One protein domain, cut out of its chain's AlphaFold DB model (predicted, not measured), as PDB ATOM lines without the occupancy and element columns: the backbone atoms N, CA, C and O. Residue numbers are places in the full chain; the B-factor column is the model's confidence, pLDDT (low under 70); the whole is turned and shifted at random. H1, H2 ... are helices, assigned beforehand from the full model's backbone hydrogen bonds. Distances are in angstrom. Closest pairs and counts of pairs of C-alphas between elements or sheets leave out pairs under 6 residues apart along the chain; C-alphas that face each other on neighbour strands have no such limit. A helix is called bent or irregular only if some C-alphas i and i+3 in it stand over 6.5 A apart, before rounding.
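AT A GLANCE: This is residues 13 to 26 and 155 to 282 of the 373 residues of the protein "FAD-dependent oxidoreductase" of Segnochrobactrum spirostomi (UniProt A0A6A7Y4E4). One long helix, H3, runs as a spine along the longest axis, with shorter helices set crosswise on it: H1 and H7 pack on its first half, and H8 crosses its last residues. H5 and H4 pack on H8, H9 bridges H8 and H1, and H2 with the loop of residues 162 to 176 lies at the end opposite H4. The printed part has 142 residues with nine named helices, H1 to H9 in order along the chain, and no named strand; its class is all helix. It is compact, with a radius of gyration of the C-alphas of 15.7 A and spans of 50 by 36 by 27 A.

IN THESE COORDINATES: H1, residues 13 to 20, begins at C-alpha 13 (26.103, 19.116, -45.022). After the cut come H2, residues 155 to 161, and H3, residues 177 to 198, 31.5 A long and ending at C-alpha 198 (29.936, 17.618, -27.078). H3 is irregular: C-alphas 178 and 181 are 7.0 A apart. H4, residues 206 to 209, H5, residues 218 to 225, and H6, residues 229 to 232, follow. H7, residues 234 to 248, is 21.2 A long, and H8, residues 257 to 267, is 15.9 A. H9, residues 276 to 280, ends at C-alpha 280 (28.342, 8.505, -40.738).

HOW THE PARTS SIT: H8 is the hub, touching four helices. It touches residues 194 to 198 of H3, about perpendicular at 84 degrees, with the closest C-alphas, Ala 198 and Leu 261, 4.8 A apart. It touches H5 at 88 degrees, about perpendicular, closest at the C-alphas of Phe 218 and Ala 257, 4.1 A. It also touches H4, C-alphas of Pro 206 and Ala 262 closest at 6.1 A, and H9, C-alphas of Gly 267 and Phe 277 closest at 5.0 A. Residues 236 to 240 of H7 touch residues 183 to 187 of H3 at a steep tilt of 61 degrees, the same way; the closest C-alphas are Leu 183 and Ser 236, 6.0 A. H1 touches residues 180 to 187 of H3 at a steep tilt of 60 degrees, opposite ways, C-alphas of Leu 16 and Tyr 184 closest at 5.9 A. H1 and H9 only just touch, with 3 pairs of C-alphas within 8 A, the closest Arg 14 and Ala 279 at 7.1 A. H2 is close to H1 but not clearly touching, the C-alphas of Arg 18 and Gly 156 closest at 7.4 A. H6 and H3 are near each other, while H2 and H3 are apart. Every O i to N i+4 pair is within hydrogen-bond range in H2, H5, H7 and H9, against 3 of 4 in H1, 16 of 18 in H3 and 6 of 7 in H8; H4 and H6 are too short for such a pair.

THE WHOLE: The C-alphas farthest apart, Val 162 and Asp 208, are 50.0 A apart. Residues 27 to 154 are not printed; C-alphas 26 and 155 are 16.3 A apart across the cut. The link from H2 to H3 is long, 15 residues, and within it residues 169 to 170 pair with 173 to 174, antiparallel. The mean pLDDT of the printed part is 84.3; residues 18, 21 to 26, 155 to 166, 177 to 178 and 271 to 272 are under 70.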
ATOM      1  N   TYR A  13      24.714  19.442 -45.319       76.38
ATOM      2  CA  TYR A  13      26.103  19.116 -45.022       76.38
ATOM      3  C   TYR A  13      26.549  17.869 -45.769       76.38
ATOM      4  O   TYR A  13      27.592  17.883 -46.413       76.38
ATOM      5  N   ARG A  14      25.753  16.795 -45.740       73.06
ATOM      6  CA  ARG A  14      26.136  15.529 -46.365       73.06
ATOM      7  C   ARG A  14      26.294  15.651 -47.875       73.06
ATOM      8  O   ARG A  14      27.203  15.047 -48.443       73.06
ATOM      9  N   LEU A  15      25.433  16.432 -48.522       73.00
ATOM     10  CA  LEU A  15      25.543  16.747 -49.943       73.00
ATOM     11  C   LEU A  15      26.855  17.485 -50.242       73.00
ATOM     12  O   LEU A  15      27.572  17.106 -51.167       73.00
ATOM     13  N   LEU A  16      27.202  18.489 -49.436       74.44
ATOM     14  CA  LEU A  16      28.413  19.291 -49.621       74.44
ATOM     15  C   LEU A  16      29.699  18.536 -49.247       74.44
ATOM     16  O   LEU A  16      30.678  18.589 -49.986       74.44
ATOM     17  N   HIS A  17      29.687  17.780 -48.150       74.25
ATOM     18  CA  HIS A  17      30.802  16.969 -47.665       74.25
ATOM     19  C   HIS A  17      31.200  15.878 -48.656       74.25
ATOM     20  O   HIS A  17      32.373  15.550 -48.771       74.25
ATOM     21  N   ARG A  18      30.258  15.340 -49.434       69.62
ATOM     22  CA  ARG A  18      30.597  14.416 -50.528       69.62
ATOM     23  C   ARG A  18      31.391  15.099 -51.649       69.62
ATOM     24  O   ARG A  18      32.277  14.467 -52.211       69.62
ATOM     25  N   ARG A  19      31.084  16.367 -51.956       70.88
ATOM     26  CA  ARG A  19      31.721  17.144 -53.034       70.88
ATOM     27  C   ARG A  19      33.068  17.742 -52.624       70.88
ATOM     28  O   ARG A  19      33.989  17.772 -53.433       70.88
ATOM     29  N   TYR A  20      33.161  18.248 -51.397       72.62
ATOM     30  CA  TYR A  20      34.306  19.028 -50.915       72.62
ATOM     31  C   TYR A  20      35.077  18.362 -49.768       72.62
ATOM     32  O   TYR A  20      36.211  18.744 -49.489       72.62
ATOM     33  N   GLY A  21      34.469  17.396 -49.082       63.25
ATOM     34  CA  GLY A  21      35.065  16.675 -47.963       63.25
ATOM     35  C   GLY A  21      35.829  15.425 -48.386       63.25
ATOM     36  O   GLY A  21      35.862  15.028 -49.552       63.25
ATOM     37  N   THR A  22      36.466  14.779 -47.410       58.81
ATOM     38  CA  THR A  22      37.156  13.510 -47.648       58.81
ATOM     39  C   THR A  22      36.161  12.356 -47.554       58.81
ATOM     40  O   THR A  22      35.425  12.220 -46.581       58.81
ATOM     41  N   THR A  23      36.100  11.503 -48.576       52.81
ATOM     42  CA  THR A  23      35.217  10.333 -48.545       52.81
ATOM     43  C   THR A  23      35.748   9.320 -47.533       52.81
ATOM     44  O   THR A  23      36.914   8.923 -47.606       52.81
ATOM     45  N   SER A  24      34.896   8.829 -46.625       52.34
ATOM     46  CA  SER A  24      35.257   7.718 -45.739       52.34
ATOM     47  C   SER A  24      35.771   6.549 -46.592       52.34
ATOM     48  O   SER A  24      35.041   6.036 -47.441       52.34
ATOM     49  N   GLY A  25      37.003   6.074 -46.369       45.41
ATOM     50  CA  GLY A  25      37.618   4.992 -47.164       45.41
ATOM     51  C   GLY A  25      36.833   3.665 -47.169       45.41
ATOM     52  O   GLY A  25      37.120   2.755 -47.943       45.41
ATOM     53  N   VAL A  26      35.820   3.537 -46.309       43.81
ATOM     54  CA  VAL A  26      34.814   2.464 -46.309       43.81
ATOM     55  C   VAL A  26      33.862   2.581 -47.512       43.81
ATOM     56  O   VAL A  26      33.634   1.585 -48.190       43.81
ATOM     57  N   THR A 155      23.688   8.156 -54.578       49.94
ATOM     58  CA  THR A 155      23.125   9.028 -55.623       49.94
ATOM     59  C   THR A 155      24.092  10.145 -56.038       49.94
ATOM     60  O   THR A 155      23.803  10.856 -56.993       49.94
ATOM     61  N   GLY A 156      25.205  10.319 -55.311       46.22
ATOM     62  CA  GLY A 156      26.245  11.305 -55.601       46.22
ATOM     63  C   GLY A 156      27.046  10.914 -56.831       46.22
ATOM     64  O   GLY A 156      27.092  11.699 -57.759       46.22
ATOM     65  N   THR A 157      27.541   9.676 -56.942       49.84
ATOM     66  CA  THR A 157      28.308   9.280 -58.137       49.84
ATOM     67  C   THR A 157      27.534   9.408 -59.441       49.84
ATOM     68  O   THR A 157      28.152   9.729 -60.445       49.84
ATOM     69  N   TYR A 158      26.207   9.233 -59.463       47.50
ATOM     70  CA  TYR A 158      25.428   9.525 -60.671       47.50
ATOM     71  C   TYR A 158      25.338  11.031 -60.939       47.50
ATOM     72  O   TYR A 158      25.664  11.455 -62.039       47.50
ATOM     73  N   LEU A 159      24.928  11.837 -59.951       53.22
ATOM     74  CA  LEU A 159      24.744  13.286 -60.115       53.22
ATOM     75  C   LEU A 159      26.066  14.029 -60.343       53.22
ATOM     76  O   LEU A 159      26.122  14.888 -61.213       53.22
ATOM     77  N   ASP A 160      27.127  13.659 -59.633       53.34
ATOM     78  CA  ASP A 160      28.484  14.180 -59.797       53.34
ATOM     79  C   ASP A 160      29.087  13.728 -61.138       53.34
ATOM     80  O   ASP A 160      29.722  14.531 -61.816       53.34
ATOM     81  N   ALA A 161      28.833  12.486 -61.589       54.00
ATOM     82  CA  ALA A 161      29.245  12.046 -62.931       54.00
ATOM     83  C   ALA A 161      28.502  12.769 -64.063       54.00
ATOM     84  O   ALA A 161      28.997  12.779 -65.191       54.00
ATOM     85  N   VAL A 162      27.338  13.367 -63.785       55.84
ATOM     86  CA  VAL A 162      26.591  14.192 -64.749       55.84
ATOM     87  C   VAL A 162      26.587  15.692 -64.412       55.84
ATOM     88  O   VAL A 162      25.817  16.436 -65.013       55.84
ATOM     89  N   ASP A 163      27.438  16.137 -63.480       63.50
ATOM     90  CA  ASP A 163      27.580  17.527 -63.003       63.50
ATOM     91  C   ASP A 163      26.251  18.223 -62.621       63.50
ATOM     92  O   ASP A 163      26.038  19.416 -62.847       63.50
ATOM     93  N   ILE A 164      25.315  17.474 -62.028       62.69
ATOM     94  CA  ILE A 164      24.053  18.010 -61.505       62.69
ATOM     95  C   ILE A 164      24.224  18.364 -60.028       62.69
ATOM     96  O   ILE A 164      24.279  17.497 -59.159       62.69
ATOM     97  N   VAL A 165      24.212  19.664 -59.735       64.31
ATOM     98  CA  VAL A 165      24.187  20.190 -58.365       64.31
ATOM     99  C   VAL A 165      22.741  20.464 -57.949       64.31
ATOM    100  O   VAL A 165      22.052  21.228 -58.632       64.31
ATOM    101  N   PRO A 166      22.246  19.888 -56.839       69.19
ATOM    102  CA  PRO A 166      20.913  20.205 -56.348       69.19
ATOM    103  C   PRO A 166      20.788  21.692 -56.018       69.19
ATOM    104  O   PRO A 166      21.636  22.268 -55.341       69.19
ATOM    105  N   GLU A 167      19.708  22.318 -56.477       77.69
ATOM    106  CA  GLU A 167      19.451  23.720 -56.163       77.69
ATOM    107  C   GLU A 167      19.018  23.872 -54.704       77.69
ATOM    108  O   GLU A 167      18.027  23.265 -54.269       77.69
ATOM    109  N   ILE A 168      19.738  24.713 -53.967       78.25
ATOM    110  CA  ILE A 168      19.450  25.039 -52.575       78.25
ATOM    111  C   ILE A 168      18.819  26.427 -52.531       78.25
ATOM    112  O   ILE A 168      19.339  27.360 -53.138       78.25
ATOM    113  N   PHE A 169      17.699  26.557 -51.824       80.81
ATOM    114  CA  PHE A 169      16.997  27.825 -51.653       80.81
ATOM    115  C   PHE A 169      16.867  28.148 -50.173       80.81
ATOM    116  O   PHE A 169      16.397  27.292 -49.435       80.81
ATOM    117  N   LEU A 170      17.187  29.374 -49.763       80.81
ATOM    118  CA  LEU A 170      16.926  29.905 -48.425       80.81
ATOM    119  C   LEU A 170      15.949  31.075 -48.540       80.81
ATOM    120  O   LEU A 170      16.219  32.029 -49.259       80.81
ATOM    121  N   ASN A 171      14.806  31.002 -47.852       79.12
ATOM    122  CA  ASN A 171      13.756  32.032 -47.903       79.12
ATOM    123  C   ASN A 171      13.317  32.403 -49.336       79.12
ATOM    124  O   ASN A 171      13.001  33.551 -49.629       79.12
ATOM    125  N   GLY A 172      13.309  31.420 -50.243       80.50
ATOM    126  CA  GLY A 172      12.968  31.614 -51.656       80.50
ATOM    127  C   GLY A 172      14.115  32.109 -52.545       80.50
ATOM    128  O   GLY A 172      13.968  32.079 -53.765       80.50
ATOM    129  N   GLU A 173      15.264  32.487 -51.984       82.75
ATOM    130  CA  GLU A 173      16.456  32.870 -52.746       82.75
ATOM    131  C   GLU A 173      17.347  31.660 -53.020       82.75
ATOM    132  O   GLU A 173      17.673  30.899 -52.107       82.75
ATOM    133  N   LYS A 174      17.769  31.480 -54.276       83.56
ATOM    134  CA  LYS A 174      18.718  30.428 -54.653       83.56
ATOM    135  C   LYS A 174      20.110  30.752 -54.103       83.56
ATOM    136  O   LYS A 174      20.606  31.863 -54.266       83.56
ATOM    137  N   ILE A 175      20.758  29.764 -53.494       79.56
ATOM    138  CA  ILE A 175      22.180  29.831 -53.165       79.56
ATOM    139  C   ILE A 175      22.969  29.493 -54.429       79.56
ATOM    140  O   ILE A 175      22.873  28.385 -54.960       79.56
ATOM    141  N   GLU A 176      23.732  30.466 -54.921       79.56
ATOM    142  CA  GLU A 176      24.562  30.290 -56.109       79.56
ATOM    143  C   GLU A 176      25.632  29.216 -55.898       79.56
ATOM    144  O   GLU A 176      26.236  29.114 -54.827       79.56
ATOM    145  N   SER A 177      25.906  28.439 -56.949       68.62
ATOM    146  CA  SER A 177      26.861  27.323 -56.908       68.62
ATOM    147  C   SER A 177      28.262  27.753 -56.460       68.62
ATOM    148  O   SER A 177      28.920  27.020 -55.724       68.62
ATOM    149  N   ALA A 178      28.684  28.966 -56.833       63.78
ATOM    150  CA  ALA A 178      29.959  29.567 -56.435       63.78
ATOM    151  C   ALA A 178      30.109  29.762 -54.914       63.78
ATOM    152  O   ALA A 178      31.229  29.848 -54.420       63.78
ATOM    153  N   ASN A 179      29.003  29.797 -54.164       77.69
ATOM    154  CA  ASN A 179      29.008  29.999 -52.715       77.69
ATOM    155  C   ASN A 179      28.935  28.682 -51.925       77.69
ATOM    156  O   ASN A 179      29.032  28.696 -50.699       77.69
ATOM    157  N   LEU A 180      28.772  27.536 -52.599       77.88
ATOM    158  CA  LEU A 180      28.586  26.244 -51.932       77.88
ATOM    159  C   LEU A 180      29.844  25.745 -51.211       77.88
ATOM    160  O   LEU A 180      29.715  25.046 -50.211       77.88
ATOM    161  N   SER A 181      31.043  26.098 -51.685       81.00
ATOM    162  CA  SER A 181      32.291  25.757 -50.985       81.00
ATOM    163  C   SER A 181      32.439  26.546 -49.682       81.00
ATOM    164  O   SER A 181      32.734  25.957 -48.651       81.00
ATOM    165  N   SER A 182      32.140  27.850 -49.695       84.81
ATOM    166  CA  SER A 182      32.139  28.676 -48.478       84.81
ATOM    167  C   SER A 182      31.099  28.182 -47.474       84.81
ATOM    168  O   SER A 182      31.389  28.089 -46.289       84.81
ATOM    169  N   LEU A 183      29.904  27.807 -47.942       85.06
ATOM    170  CA  LEU A 183      28.872  27.233 -47.079       85.06
ATOM    171  C   LEU A 183      29.343  25.930 -46.410       85.06
ATOM    172  O   LEU A 183      29.058  25.692 -45.238       85.06
ATOM    173  N   TYR A 184      30.071  25.090 -47.147       84.75
ATOM    174  CA  TYR A 184      30.651  23.862 -46.610       84.75
ATOM    175  C   TYR A 184      31.726  24.131 -45.545       84.75
ATOM    176  O   TYR A 184      31.754  23.455 -44.512       84.75
ATOM    177  N   GLU A 185      32.592  25.119 -45.774       89.38
ATOM    178  CA  GLU A 185      33.596  25.560 -44.800       89.38
ATOM    179  C   GLU A 185      32.933  26.073 -43.514       89.38
ATOM    180  O   GLU A 185      33.313  25.645 -42.421       89.38
ATOM    181  N   ASP A 186      31.887  26.897 -43.640       91.19
ATOM    182  CA  ASP A 186      31.121  27.417 -42.504       91.19
ATOM    183  C   ASP A 186      30.504  26.274 -41.680       91.19
ATOM    184  O   ASP A 186      30.647  26.226 -40.460       91.19
ATOM    185  N   TYR A 187      29.871  25.299 -42.340       90.31
ATOM    186  CA  TYR A 187      29.293  24.131 -41.668       90.31
ATOM    187  C   TYR A 187      30.344  23.285 -40.960       90.31
ATOM    188  O   TYR A 187      30.127  22.849 -39.831       90.31
ATOM    189  N   THR A 188      31.483  23.056 -41.611       89.38
ATOM    190  CA  THR A 188      32.593  22.307 -41.015       89.38
ATOM    191  C   THR A 188      33.084  23.013 -39.750       89.38
ATOM    192  O   THR A 188      33.313  22.368 -38.726       89.38
ATOM    193  N   HIS A 189      33.163  24.348 -39.775       92.44
ATOM    194  CA  HIS A 189      33.484  25.129 -38.588       92.44
ATOM    195  C   HIS A 189      32.417  24.985 -37.493       92.44
ATOM    196  O   HIS A 189      32.764  24.678 -36.351       92.44
ATOM    197  N   PHE A 190      31.128  25.120 -37.818       94.75
ATOM    198  CA  PHE A 190      30.039  24.960 -36.843       94.75
ATOM    199  C   PHE A 190      30.067  23.583 -36.177       94.75
ATOM    200  O   PHE A 190      30.011  23.479 -34.954       94.75
ATOM    201  N   GLN A 191      30.229  22.526 -36.971       92.69
ATOM    202  CA  GLN A 191      30.328  21.156 -36.477       92.69
ATOM    203  C   GLN A 191      31.559  20.941 -35.604       92.69
ATOM    204  O   GLN A 191      31.465  20.221 -34.613       92.69
ATOM    205  N   SER A 192      32.690  21.581 -35.920       92.44
ATOM    206  CA  SER A 192      33.876  21.522 -35.061       92.44
ATOM    207  C   SER A 192      33.611  22.139 -33.683       92.44
ATOM    208  O   SER A 192      33.946  21.529 -32.674       92.44
ATOM    209  N   VAL A 193      32.924  23.285 -33.615       95.69
ATOM    210  CA  VAL A 193      32.564  23.949 -32.347       95.69
ATOM    211  C   VAL A 193      31.561  23.117 -31.545       95.69
ATOM    212  O   VAL A 193      31.693  22.981 -30.325       95.69
ATOM    213  N   ILE A 194      30.590  22.509 -32.230       96.31
ATOM    214  CA  ILE A 194      29.643  21.556 -31.636       96.31
ATOM    215  C   ILE A 194      30.379  20.356 -31.054       96.31
ATOM    216  O   ILE A 194      30.177  20.023 -29.890       96.31
ATOM    217  N   TRP A 195      31.250  19.724 -31.837       95.12
ATOM    218  CA  TRP A 195      31.990  18.548 -31.402       95.12
ATOM    219  C   TRP A 195      32.896  18.845 -30.208       95.12
ATOM    220  O   TRP A 195      32.868  18.105 -29.227       95.12
ATOM    221  N   GLU A 196      33.636  19.954 -30.247       95.56
ATOM    222  CA  GLU A 196      34.500  20.368 -29.140       95.56
ATOM    223  C   GLU A 196      33.729  20.555 -27.828       95.56
ATOM    224  O   GLU A 196      34.282  20.306 -26.761       95.56
ATOM    225  N   SER A 197      32.451  20.927 -27.908       95.94
ATOM    226  CA  SER A 197      31.576  21.087 -26.742       95.94
ATOM    227  C   SER A 197      30.848  19.798 -26.344       95.94
ATOM    228  O   SER A 197      30.447  19.648 -25.195       95.94
ATOM    229  N   ALA A 198      30.654  18.872 -27.286       97.00
ATOM    230  CA  ALA A 198      29.936  17.618 -27.078       97.00
ATOM    231  C   ALA A 198      30.835  16.480 -26.580       97.00
ATOM    232  O   ALA A 198      30.363  15.612 -25.856       97.00
ATOM    233  N   LYS A 199      32.117  16.452 -26.969       94.25
ATOM    234  CA  LYS A 199      33.003  15.285 -26.798       94.25
ATOM    235  C   LYS A 199      33.199  14.809 -25.354       94.25
ATOM    236  O   LYS A 199      33.498  13.635 -25.156       94.25
ATOM    237  N   ASP A 200      33.025  15.703 -24.382       93.94
ATOM    238  CA  ASP A 200      33.179  15.413 -22.951       93.94
ATOM    239  C   ASP A 200      31.834  15.154 -22.241       93.94
ATOM    240  O   ASP A 200      31.805  14.858 -21.045       93.94
ATOM    241  N   ILE A 201      30.709  15.243 -22.961       96.94
ATOM    242  CA  ILE A 201      29.387  14.895 -22.434       96.94
ATOM    243  C   ILE A 201      29.246  13.375 -22.434       96.94
ATOM    244  O   ILE A 201      29.407  12.725 -23.463       96.94
ATOM    245  N   ASP A 202      28.885  12.809 -21.282       95.06
ATOM    246  CA  ASP A 202      28.462  11.414 -21.175       95.06
ATOM    247  C   ASP A 202      27.065  11.273 -21.806       95.06
ATOM    248  O   ASP A 202      26.091  11.768 -21.232       95.06
ATOM    249  N   PRO A 203      26.917  10.596 -22.959       92.88
ATOM    250  CA  PRO A 203      25.627  10.483 -23.633       92.88
ATOM    251  C   PRO A 203      24.617   9.606 -22.880       92.88
ATOM    252  O   PRO A 203      23.421   9.694 -23.151       92.88
ATOM    253  N   LEU A 204      25.065   8.759 -21.945       92.62
ATOM    254  CA  LEU A 204      24.185   7.929 -21.118       92.62
ATOM    255  C   LEU A 204      23.720   8.665 -19.861       92.62
ATOM    256  O   LEU A 204      22.654   8.356 -19.329       92.62
ATOM    257  N   ARG A 205      24.515   9.629 -19.386       95.56
ATOM    258  CA  ARG A 205      24.225  10.453 -18.204       95.56
ATOM    259  C   ARG A 205      24.535  11.932 -18.471       95.56
ATOM    260  O   ARG A 205      25.330  12.546 -17.750       95.56
ATOM    261  N   PRO A 206      23.900  12.556 -19.480       96.38
ATOM    262  CA  PRO A 206      24.255  13.916 -19.895       96.38
ATOM    263  C   PRO A 206      23.994  14.945 -18.788       96.38
ATOM    264  O   PRO A 206      24.712  15.931 -18.645       96.38
ATOM    265  N   TRP A 207      23.022  14.681 -17.916       95.62
ATOM    266  CA  TRP A 207      22.705  15.517 -16.756       95.62
ATOM    267  C   TRP A 207      23.795  15.544 -15.671       95.62
ATOM    268  O   TRP A 207      23.726  16.393 -14.780       95.62
ATOM    269  N   ASP A 208      24.766  14.630 -15.704       96.25
ATOM    270  CA  ASP A 208      25.915  14.630 -14.790       96.25
ATOM    271  C   ASP A 208      27.118  15.383 -15.379       96.25
ATOM    272  O   ASP A 208      27.952  15.885 -14.629       96.25
ATOM    273  N   SER A 209      27.194  15.501 -16.708       94.06
ATOM    274  CA  SER A 209      28.340  16.067 -17.439       94.06
ATOM    275  C   SER A 209      28.062  17.420 -18.107       94.06
ATOM    276  O   SER A 209      29.003  18.110 -18.484       94.06
ATOM    277  N   GLY A 210      26.798  17.846 -18.219       94.88
ATOM    278  CA  GLY A 210      26.434  19.084 -18.920       94.88
ATOM    279  C   GLY A 210      25.166  19.773 -18.415       94.88
ATOM    280  O   GLY A 210      24.513  20.478 -19.180       94.88
ATOM    281  N   ARG A 211      24.798  19.592 -17.139       96.31
ATOM    282  CA  ARG A 211      23.538  20.099 -16.554       96.31
ATOM    283  C   ARG A 211      23.246  21.575 -16.839       96.31
ATOM    284  O   ARG A 211      22.100  21.918 -17.108       96.31
ATOM    285  N   ASP A 212      24.264  22.430 -16.799       95.88
ATOM    286  CA  ASP A 212      24.104  23.876 -17.000       95.88
ATOM    287  C   ASP A 212      23.649  24.242 -18.426       95.88
ATOM    288  O   ASP A 212      23.120  25.329 -18.649       95.88
ATOM    289  N   LEU A 213      23.818  23.332 -19.392       97.44
ATOM    290  CA  LEU A 213      23.392  23.510 -20.782       97.44
ATOM    291  C   LEU A 213      21.911  23.163 -20.994       97.44
ATOM    292  O   LEU A 213      21.341  23.547 -22.010       97.44
ATOM    293  N   ASP A 214      21.274  22.456 -20.058       97.56
ATOM    294  CA  ASP A 214      19.920  21.922 -20.258       97.56
ATOM    295  C   ASP A 214      18.836  23.012 -20.255       97.56
ATOM    296  O   ASP A 214      17.795  22.878 -20.892       97.56
ATOM    297  N   GLY A 215      19.103  24.127 -19.568       96.94
ATOM    298  CA  GLY A 215      18.222  25.297 -19.530       96.94
ATOM    299  C   GLY A 215      18.416  26.277 -20.691       96.94
ATOM    300  O   GLY A 215      17.789  27.335 -20.692       96.94
ATOM    301  N   ILE A 216      19.302  25.970 -21.642       98.19
ATOM    302  CA  ILE A 216      19.635  26.833 -22.779       98.19
ATOM    303  C   ILE A 216      19.105  26.171 -24.049       98.19
ATOM    304  O   ILE A 216      19.298  24.971 -24.255       98.19
ATOM    305  N   SER A 217      18.458  26.944 -24.922       98.56
ATOM    306  CA  SER A 217      18.086  26.427 -26.236       98.56
ATOM    307  C   SER A 217      19.332  26.176 -27.090       98.56
ATOM    308  O   SER A 217      20.324  26.905 -26.996       98.56
ATOM    309  N   PHE A 218      19.298  25.170 -27.960       98.31
ATOM    310  CA  PHE A 218      20.398  24.900 -28.883       98.31
ATOM    311  C   PHE A 218      20.721  26.131 -29.738       98.31
ATOM    312  O   PHE A 218      21.893  26.471 -29.906       98.31
ATOM    313  N   LYS A 219      19.691  26.843 -30.213       97.81
ATOM    314  CA  LYS A 219      19.839  28.088 -30.973       97.81
ATOM    315  C   LYS A 219      20.603  29.165 -30.202       97.81
ATOM    316  O   LYS A 219      21.552  29.730 -30.742       97.81
ATOM    317  N   ASP A 220      20.215  29.454 -28.961       97.81
ATOM    318  CA  ASP A 220      20.885  30.486 -28.161       97.81
ATOM    319  C   ASP A 220      22.322  30.080 -27.830       97.81
ATOM    320  O   ASP A 220      23.240  30.906 -27.858       97.81
ATOM    321  N   TRP A 221      22.529  28.791 -27.564       98.06
ATOM    322  CA  TRP A 221      23.844  28.239 -27.297       98.06
ATOM    323  C   TRP A 221      24.782  28.376 -28.507       98.06
ATOM    324  O   TRP A 221      25.869  28.938 -28.357       98.06
ATOM    325  N   ILE A 222      24.370  27.947 -29.708       96.94
ATOM    326  CA  ILE A 222      25.236  27.975 -30.900       96.94
ATOM    327  C   ILE A 222      25.514  29.407 -31.374       96.94
ATOM    328  O   ILE A 222      26.632  29.713 -31.787       96.94
ATOM    329  N   VAL A 223      24.535  30.314 -31.248       95.94
ATOM    330  CA  VAL A 223      24.706  31.750 -31.536       95.94
ATOM    331  C   VAL A 223      25.776  32.360 -30.637       95.94
ATOM    332  O   VAL A 223      26.638  33.091 -31.119       95.94
ATOM    333  N   LYS A 224      25.745  32.034 -29.340       96.00
ATOM    334  CA  LYS A 224      26.750  32.495 -28.380       96.00
ATOM    335  C   LYS A 224      28.118  31.857 -28.632       96.00
ATOM    336  O   LYS A 224      29.129  32.545 -28.542       96.00
ATOM    337  N   ALA A 225      28.159  30.559 -28.930       95.56
ATOM    338  CA  ALA A 225      29.402  29.821 -29.156       95.56
ATOM    339  C   ALA A 225      30.159  30.302 -30.406       95.56
ATOM    340  O   ALA A 225      31.386  30.246 -30.439       95.56
ATOM    341  N   LEU A 226      29.435  30.800 -31.411       94.88
ATOM    342  CA  LEU A 226      29.986  31.299 -32.671       94.88
ATOM    343  C   LEU A 226      29.949  32.831 -32.789       94.88
ATOM    344  O   LEU A 226      29.963  33.359 -33.911       94.88
ATOM    345  N   ASP A 227      29.863  33.555 -31.669       90.88
ATOM    346  CA  ASP A 227      29.778  35.017 -31.696       90.88
ATOM    347  C   ASP A 227      30.945  35.635 -32.491       90.88
ATOM    348  O   ASP A 227      32.068  35.129 -32.531       90.88
ATOM    349  N   GLY A 228      30.650  36.711 -33.217       87.69
ATOM    350  CA  GLY A 228      31.553  37.327 -34.193       87.69
ATOM    351  C   GLY A 228      31.648  36.582 -35.533       87.69
ATOM    352  O   GLY A 228      31.614  37.233 -36.578       87.69
ATOM    353  N   TYR A 229      31.693  35.243 -35.551       88.31
ATOM    354  CA  TYR A 229      31.733  34.474 -36.804       88.31
ATOM    355  C   TYR A 229      30.393  34.561 -37.542       88.31
ATOM    356  O   TYR A 229      30.328  34.969 -38.704       88.31
ATOM    357  N   ILE A 230      29.290  34.267 -36.848       86.31
ATOM    358  CA  ILE A 230      27.952  34.247 -37.462       86.31
ATOM    359  C   ILE A 230      27.468  35.624 -37.932       86.31
ATOM    360  O   ILE A 230      26.610  35.697 -38.806       86.31
ATOM    361  N   GLN A 231      28.037  36.718 -37.414       83.94
ATOM    362  CA  GLN A 231      27.722  38.074 -37.878       83.94
ATOM    363  C   GLN A 231      28.168  38.283 -39.332       83.94
ATOM    364  O   GLN A 231      27.525  39.013 -40.085       83.94
ATOM    365  N   LYS A 232      29.246  37.602 -39.742       84.12
ATOM    366  CA  LYS A 232      29.755  37.613 -41.116       84.12
ATOM    367  C   LYS A 232      29.041  36.594 -42.013       84.12
ATOM    368  O   LYS A 232      28.930  36.830 -43.216       84.12
ATOM    369  N   TYR A 233      28.514  35.513 -41.433       87.19
ATOM    370  CA  TYR A 233      27.886  34.396 -42.155       87.19
ATOM    371  C   TYR A 233      26.449  34.073 -41.683       87.19
ATOM    372  O   TYR A 233      26.127  32.914 -41.403       87.19
ATOM    373  N   PRO A 234      25.527  35.058 -41.622       86.56
ATOM    374  CA  PRO A 234      24.192  34.848 -41.052       86.56
ATOM    375  C   PRO A 234      23.319  33.898 -41.886       86.56
ATOM    376  O   PRO A 234      22.449  33.219 -41.345       86.56
ATOM    377  N   ARG A 235      23.555  33.813 -43.204       86.88
ATOM    378  CA  ARG A 235      22.834  32.878 -44.087       86.88
ATOM    379  C   ARG A 235      23.228  31.429 -43.814       86.88
ATOM    380  O   ARG A 235      22.349  30.576 -43.744       86.88
ATOM    381  N   SER A 236      24.520  31.167 -43.622       89.38
ATOM    382  CA  SER A 236      25.036  29.832 -43.310       89.38
ATOM    383  C   SER A 236      24.483  29.339 -41.979       89.38
ATOM    384  O   SER A 236      24.007  28.209 -41.906       89.38
ATOM    385  N   LEU A 237      24.435  30.212 -40.961       91.25
ATOM    386  CA  LEU A 237      23.779  29.900 -39.691       91.25
ATOM    387  C   LEU A 237      22.288  29.591 -39.880       91.25
ATOM    388  O   LEU A 237      21.809  28.591 -39.362       91.25
ATOM    389  N   ALA A 238      21.551  30.420 -40.624       90.56
ATOM    390  CA  ALA A 238      20.123  30.197 -40.852       90.56
ATOM    391  C   ALA A 238      19.844  28.851 -41.544       90.56
ATOM    392  O   ALA A 238      18.919  28.140 -41.159       90.56
ATOM    393  N   MET A 239      20.664  28.475 -42.530       89.31
ATOM    394  CA  MET A 239      20.567  27.166 -43.177       89.31
ATOM    395  C   MET A 239      20.906  26.031 -42.216       89.31
ATOM    396  O   MET A 239      20.204  25.027 -42.202       89.31
ATOM    397  N   PHE A 240      21.964  26.195 -41.421       91.75
ATOM    398  CA  PHE A 240      22.386  25.186 -40.456       91.75
ATOM    399  C   PHE A 240      21.294  24.934 -39.415       91.75
ATOM    400  O   PHE A 240      20.915  23.792 -39.188       91.75
ATOM    401  N   LEU A 241      20.708  25.995 -38.850       93.50
ATOM    402  CA  LEU A 241      19.575  25.873 -37.934       93.50
ATOM    403  C   LEU A 241      18.388  25.169 -38.603       93.50
ATOM    404  O   LEU A 241      17.830  24.260 -38.004       93.50
ATOM    405  N   ALA A 242      18.046  25.509 -39.850       91.06
ATOM    406  CA  ALA A 242      16.968  24.833 -40.574       91.06
ATOM    407  C   ALA A 242      17.228  23.326 -40.785       91.06
ATOM    408  O   ALA A 242      16.288  22.533 -40.748       91.06
ATOM    409  N   GLU A 243      18.486  22.915 -40.986       89.62
ATOM    410  CA  GLU A 243      18.868  21.496 -41.020       89.62
ATOM    411  C   GLU A 243      18.677  20.835 -39.649       89.62
ATOM    412  O   GLU A 243      18.014  19.809 -39.557       89.62
ATOM    413  N   MET A 244      19.145  21.459 -38.565       93.56
ATOM    414  CA  MET A 244      18.996  20.903 -37.210       93.56
ATOM    415  C   MET A 244      17.529  20.836 -36.749       93.56
ATOM    416  O   MET A 244      17.149  19.951 -35.981       93.56
ATOM    417  N   GLU A 245      16.677  21.751 -37.219       93.94
ATOM    418  CA  GLU A 245      15.223  21.673 -37.018       93.94
ATOM    419  C   GLU A 245      14.607  20.493 -37.753       93.94
ATOM    420  O   GLU A 245      13.688  19.850 -37.243       93.94
ATOM    421  N   ASN A 246      15.104  20.207 -38.954       89.56
ATOM    422  CA  ASN A 246      14.635  19.102 -39.760       89.56
ATOM    423  C   ASN A 246      15.040  17.748 -39.166       89.56
ATOM    424  O   ASN A 246      14.170  16.890 -39.015       89.56
ATOM    425  N   ASP A 247      16.304  17.601 -38.768       89.12
ATOM    426  CA  ASP A 247      16.850  16.364 -38.203       89.12
ATOM    427  C   ASP A 247      16.127  15.955 -36.912       89.12
ATOM    428  O   ASP A 247      15.806  14.782 -36.708       89.12
ATOM    429  N   ASN A 248      15.824  16.932 -36.050       91.56
ATOM    430  CA  ASN A 248      15.166  16.693 -34.762       91.56
ATOM    431  C   ASN A 248      13.649  16.920 -34.780       91.56
ATOM    432  O   ASN A 248      12.978  16.660 -33.779       91.56
ATOM    433  N   VAL A 249      13.089  17.380 -35.904       92.88
ATOM    434  CA  VAL A 249      11.653  17.664 -36.084       92.88
ATOM    435  C   VAL A 249      11.112  18.604 -34.990       92.88
ATOM    436  O   VAL A 249      10.007  18.439 -34.474       92.88
ATOM    437  N   MET A 250      11.923  19.590 -34.600       94.06
ATOM    438  CA  MET A 250      11.635  20.526 -33.511       94.06
ATOM    439  C   MET A 250      12.335  21.863 -33.777       94.06
ATOM    440  O   MET A 250      13.507  21.834 -34.148       94.06
ATOM    441  N   PRO A 251      11.698  23.028 -33.556       96.69
ATOM    442  CA  PRO A 251      12.377  24.320 -33.643       96.69
ATOM    443  C   PRO A 251      13.634  24.382 -32.770       96.69
ATOM    444  O   PRO A 251      13.644  23.891 -31.642       96.69
ATOM    445  N   THR A 252      14.705  24.992 -33.276       97.44
ATOM    446  CA  THR A 252      16.020  25.003 -32.602       97.44
ATOM    447  C   THR A 252      16.036  25.822 -31.309       97.44
ATOM    448  O   THR A 252      16.910  25.627 -30.466       97.44
ATOM    449  N   ASP A 253      15.054  26.704 -31.121       97.75
ATOM    450  CA  ASP A 253      14.799  27.426 -29.871       97.75
ATOM    451  C   ASP A 253      14.015  26.603 -28.827       97.75
ATOM    452  O   ASP A 253      13.907  27.016 -27.675       97.75
ATOM    453  N   GLN A 254      13.513  25.423 -29.201       97.25
ATOM    454  CA  GLN A 254      12.825  24.466 -28.323       97.25
ATOM    455  C   GLN A 254      13.629  23.179 -28.087       97.25
ATOM    456  O   GLN A 254      13.188  22.296 -27.351       97.25
ATOM    457  N   GLN A 255      14.809  23.055 -28.691       97.69
ATOM    458  CA  GLN A 255      15.739  21.959 -28.427       97.69
ATOM    459  C   GLN A 255      16.653  22.338 -27.252       97.69
ATOM    460  O   GLN A 255      17.253  23.408 -27.279       97.69
ATOM    461  N   SER A 256      16.795  21.475 -26.239       97.88
ATOM    462  CA  SER A 256      17.804  21.649 -25.175       97.88
ATOM    463  C   SER A 256      19.212  21.545 -25.769       97.88
ATOM    464  O   SER A 256      19.497  20.599 -26.510       97.88
ATOM    465  N   ALA A 257      20.106  22.481 -25.437       98.44
ATOM    466  CA  ALA A 257      21.499  22.421 -25.871       98.44
ATOM    467  C   ALA A 257      22.201  21.173 -25.315       98.44
ATOM    468  O   ALA A 257      22.943  20.518 -26.046       98.44
ATOM    469  N   LEU A 258      21.915  20.792 -24.062       98.44
ATOM    470  CA  LEU A 258      22.414  19.539 -23.493       98.44
ATOM    471  C   LEU A 258      21.912  18.329 -24.284       98.44
ATOM    472  O   LEU A 258      22.708  17.471 -24.659       98.44
ATOM    473  N   GLY A 259      20.604  18.266 -24.553       97.12
ATOM    474  CA  GLY A 259      20.007  17.163 -25.308       97.12
ATOM    475  C   GLY A 259      20.617  17.021 -26.704       97.12
ATOM    476  O   GLY A 259      20.963  15.915 -27.118       97.12
ATOM    477  N   PHE A 260      20.821  18.148 -27.389       97.62
ATOM    478  CA  PHE A 260      21.453  18.179 -28.703       97.62
ATOM    479  C   PHE A 260      22.909  17.697 -28.646       97.62
ATOM    480  O   PHE A 260      23.303  16.797 -29.383       97.62
ATOM    481  N   LEU A 261      23.729  18.249 -27.748       97.69
ATOM    482  CA  LEU A 261      25.142  17.875 -27.659       97.69
ATOM    483  C   LEU A 261      25.328  16.421 -27.198       97.69
ATOM    484  O   LEU A 261      26.217  15.740 -27.702       97.69
ATOM    485  N   ALA A 262      24.457  15.910 -26.325       97.38
ATOM    486  CA  ALA A 262      24.451  14.504 -25.929       97.38
ATOM    487  C   ALA A 262      24.180  13.563 -27.118       97.38
ATOM    488  O   ALA A 262      24.820  12.519 -27.235       97.38
ATOM    489  N   GLN A 263      23.282  13.940 -28.036       94.75
ATOM    490  CA  GLN A 263      23.033  13.196 -29.277       94.75
ATOM    491  C   GLN A 263      24.280  13.150 -30.173       94.75
ATOM    492  O   GLN A 263      24.608  12.093 -30.716       94.75
ATOM    493  N   ILE A 264      25.005  14.267 -30.298       94.94
ATOM    494  CA  ILE A 264      26.265  14.310 -31.053       94.94
ATOM    495  C   ILE A 264      27.330  13.436 -30.379       94.94
ATOM    496  O   ILE A 264      27.981  12.634 -31.052       94.94
ATOM    497  N   ALA A 265      27.469  13.545 -29.054       94.31
ATOM    498  CA  ALA A 265      28.400  12.752 -28.256       94.31
ATOM    499  C   ALA A 265      28.136  11.244 -28.392       94.31
ATOM    500  O   ALA A 265      29.074  10.466 -28.563       94.31
ATOM    501  N   ALA A 266      26.861  10.834 -28.420       91.12
ATOM    502  CA  ALA A 266      26.449   9.441 -28.592       91.12
ATOM    503  C   ALA A 266      26.923   8.824 -29.921       91.12
ATOM    504  O   ALA A 266      27.147   7.617 -29.993       91.12
ATOM    505  N   GLY A 267      27.104   9.637 -30.970       86.44
ATOM    506  CA  GLY A 267      27.671   9.181 -32.241       86.44
ATOM    507  C   GLY A 267      29.172   8.870 -32.165       86.44
ATOM    508  O   GLY A 267      29.683   8.084 -32.967       86.44
ATOM    509  N   GLY A 268      29.881   9.458 -31.198       86.69
ATOM    510  CA  GLY A 268      31.323   9.323 -31.019       86.69
ATOM    511  C   GLY A 268      32.156  10.002 -32.111       86.69
ATOM    512  O   GLY A 268      31.649  10.729 -32.968       86.69
ATOM    513  N   ALA A 269      33.464   9.737 -32.083       83.75
ATOM    514  CA  ALA A 269      34.444  10.350 -32.979       83.75
ATOM    515  C   ALA A 269      34.896   9.418 -34.114       83.75
ATOM    516  O   ALA A 269      35.073   8.205 -33.924       83.75
ATOM    517  N   THR A 270      35.135   9.991 -35.295       73.75
ATOM    518  CA  THR A 270      35.841   9.342 -36.403       73.75
ATOM    519  C   THR A 270      37.300   9.075 -36.008       73.75
ATOM    520  O   THR A 270      37.798   9.552 -34.988       73.75
ATOM    521  N   ALA A 271      38.037   8.325 -36.835       68.62
ATOM    522  CA  ALA A 271      39.480   8.148 -36.634       68.62
ATOM    523  C   ALA A 271      40.272   9.467 -36.756       68.62
ATOM    524  O   ALA A 271      41.374   9.565 -36.223       68.62
ATOM    525  N   THR A 272      39.713  10.463 -37.449       69.62
ATOM    526  CA  THR A 272      40.272  11.810 -37.633       69.62
ATOM    527  C   THR A 272      39.864  12.786 -36.527       69.62
ATOM    528  O   THR A 272      40.336  13.917 -36.526       69.62
ATOM    529  N   GLY A 273      39.044  12.350 -35.561       75.56
ATOM    530  CA  GLY A 273      38.628  13.166 -34.419       75.56
ATOM    531  C   GLY A 273      37.422  14.069 -34.680       75.56
ATOM    532  O   GLY A 273      37.203  14.992 -33.909       75.56
ATOM    533  N   GLU A 274      36.644  13.813 -35.734       78.88
ATOM    534  CA  GLU A 274      35.419  14.554 -36.072       78.88
ATOM    535  C   GLU A 274      34.177  13.828 -35.534       78.88
ATOM    536  O   GLU A 274      34.186  12.606 -35.370       78.88
ATOM    537  N   ALA A 275      33.078  14.546 -35.296       85.25
ATOM    538  CA  ALA A 275      31.820  13.934 -34.866       85.25
ATOM    539  C   ALA A 275      31.251  12.999 -35.950       85.25
ATOM    540  O   ALA A 275      30.891  13.433 -37.047       85.25
ATOM    541  N   ARG A 276      31.083  11.710 -35.625       84.44
ATOM    542  CA  ARG A 276      30.505  10.730 -36.564       84.44
ATOM    543  C   ARG A 276      29.043  11.013 -36.881       84.44
ATOM    544  O   ARG A 276      28.584  10.607 -37.941       84.44
ATOM    545  N   PHE A 277      28.323  11.718 -36.006       86.88
ATOM    546  CA  PHE A 277      26.936  12.110 -36.248       86.88
ATOM    547  C   PHE A 277      26.762  12.802 -37.610       86.88
ATOM    548  O   PHE A 277      25.892  12.428 -38.381       86.88
ATOM    549  N   PHE A 278      27.647  13.732 -37.974       83.12
ATOM    550  CA  PHE A 278      27.532  14.466 -39.241       83.12
ATOM    551  C   PHE A 278      28.074  13.692 -40.456       83.12
ATOM    552  O   PHE A 278      27.686  13.944 -41.597       83.12
ATOM    553  N   ALA A 279      28.978  12.736 -40.231       75.31
ATOM    554  CA  ALA A 279      29.684  12.032 -41.300       75.31
ATOM    555  C   ALA A 279      29.077  10.661 -41.646       75.31
ATOM    556  O   ALA A 279      29.084  10.247 -42.807       75.31
ATOM    557  N   ASP A 280      28.545   9.949 -40.657       78.31
ATOM    558  CA  ASP A 280      28.342   8.505 -40.738       78.31
ATOM    559  C   ASP A 280      26.878   8.068 -40.554       78.31
ATOM    560  O   ASP A 280      26.651   6.865 -40.481       78.31
ATOM    561  N   VAL A 281      25.889   8.974 -40.494       80.56
ATOM    562  CA  VAL A 281      24.468   8.634 -40.221       80.56
ATOM    563  C   VAL A 281      23.633   8.234 -41.447       80.56
ATOM    564  O   VAL A 281      22.750   7.387 -41.325       80.56
ATOM    565  N   GLU A 282      23.937   8.759 -42.640       82.69
ATOM    566  CA  GLU A 282      23.138   8.556 -43.871       82.69
ATOM    567  C   GLU A 282      23.928   7.843 -44.984       82.69
ATOM    568  O   GLU A 282      24.282   8.426 -46.019       82.69
TER     569      GLU A 282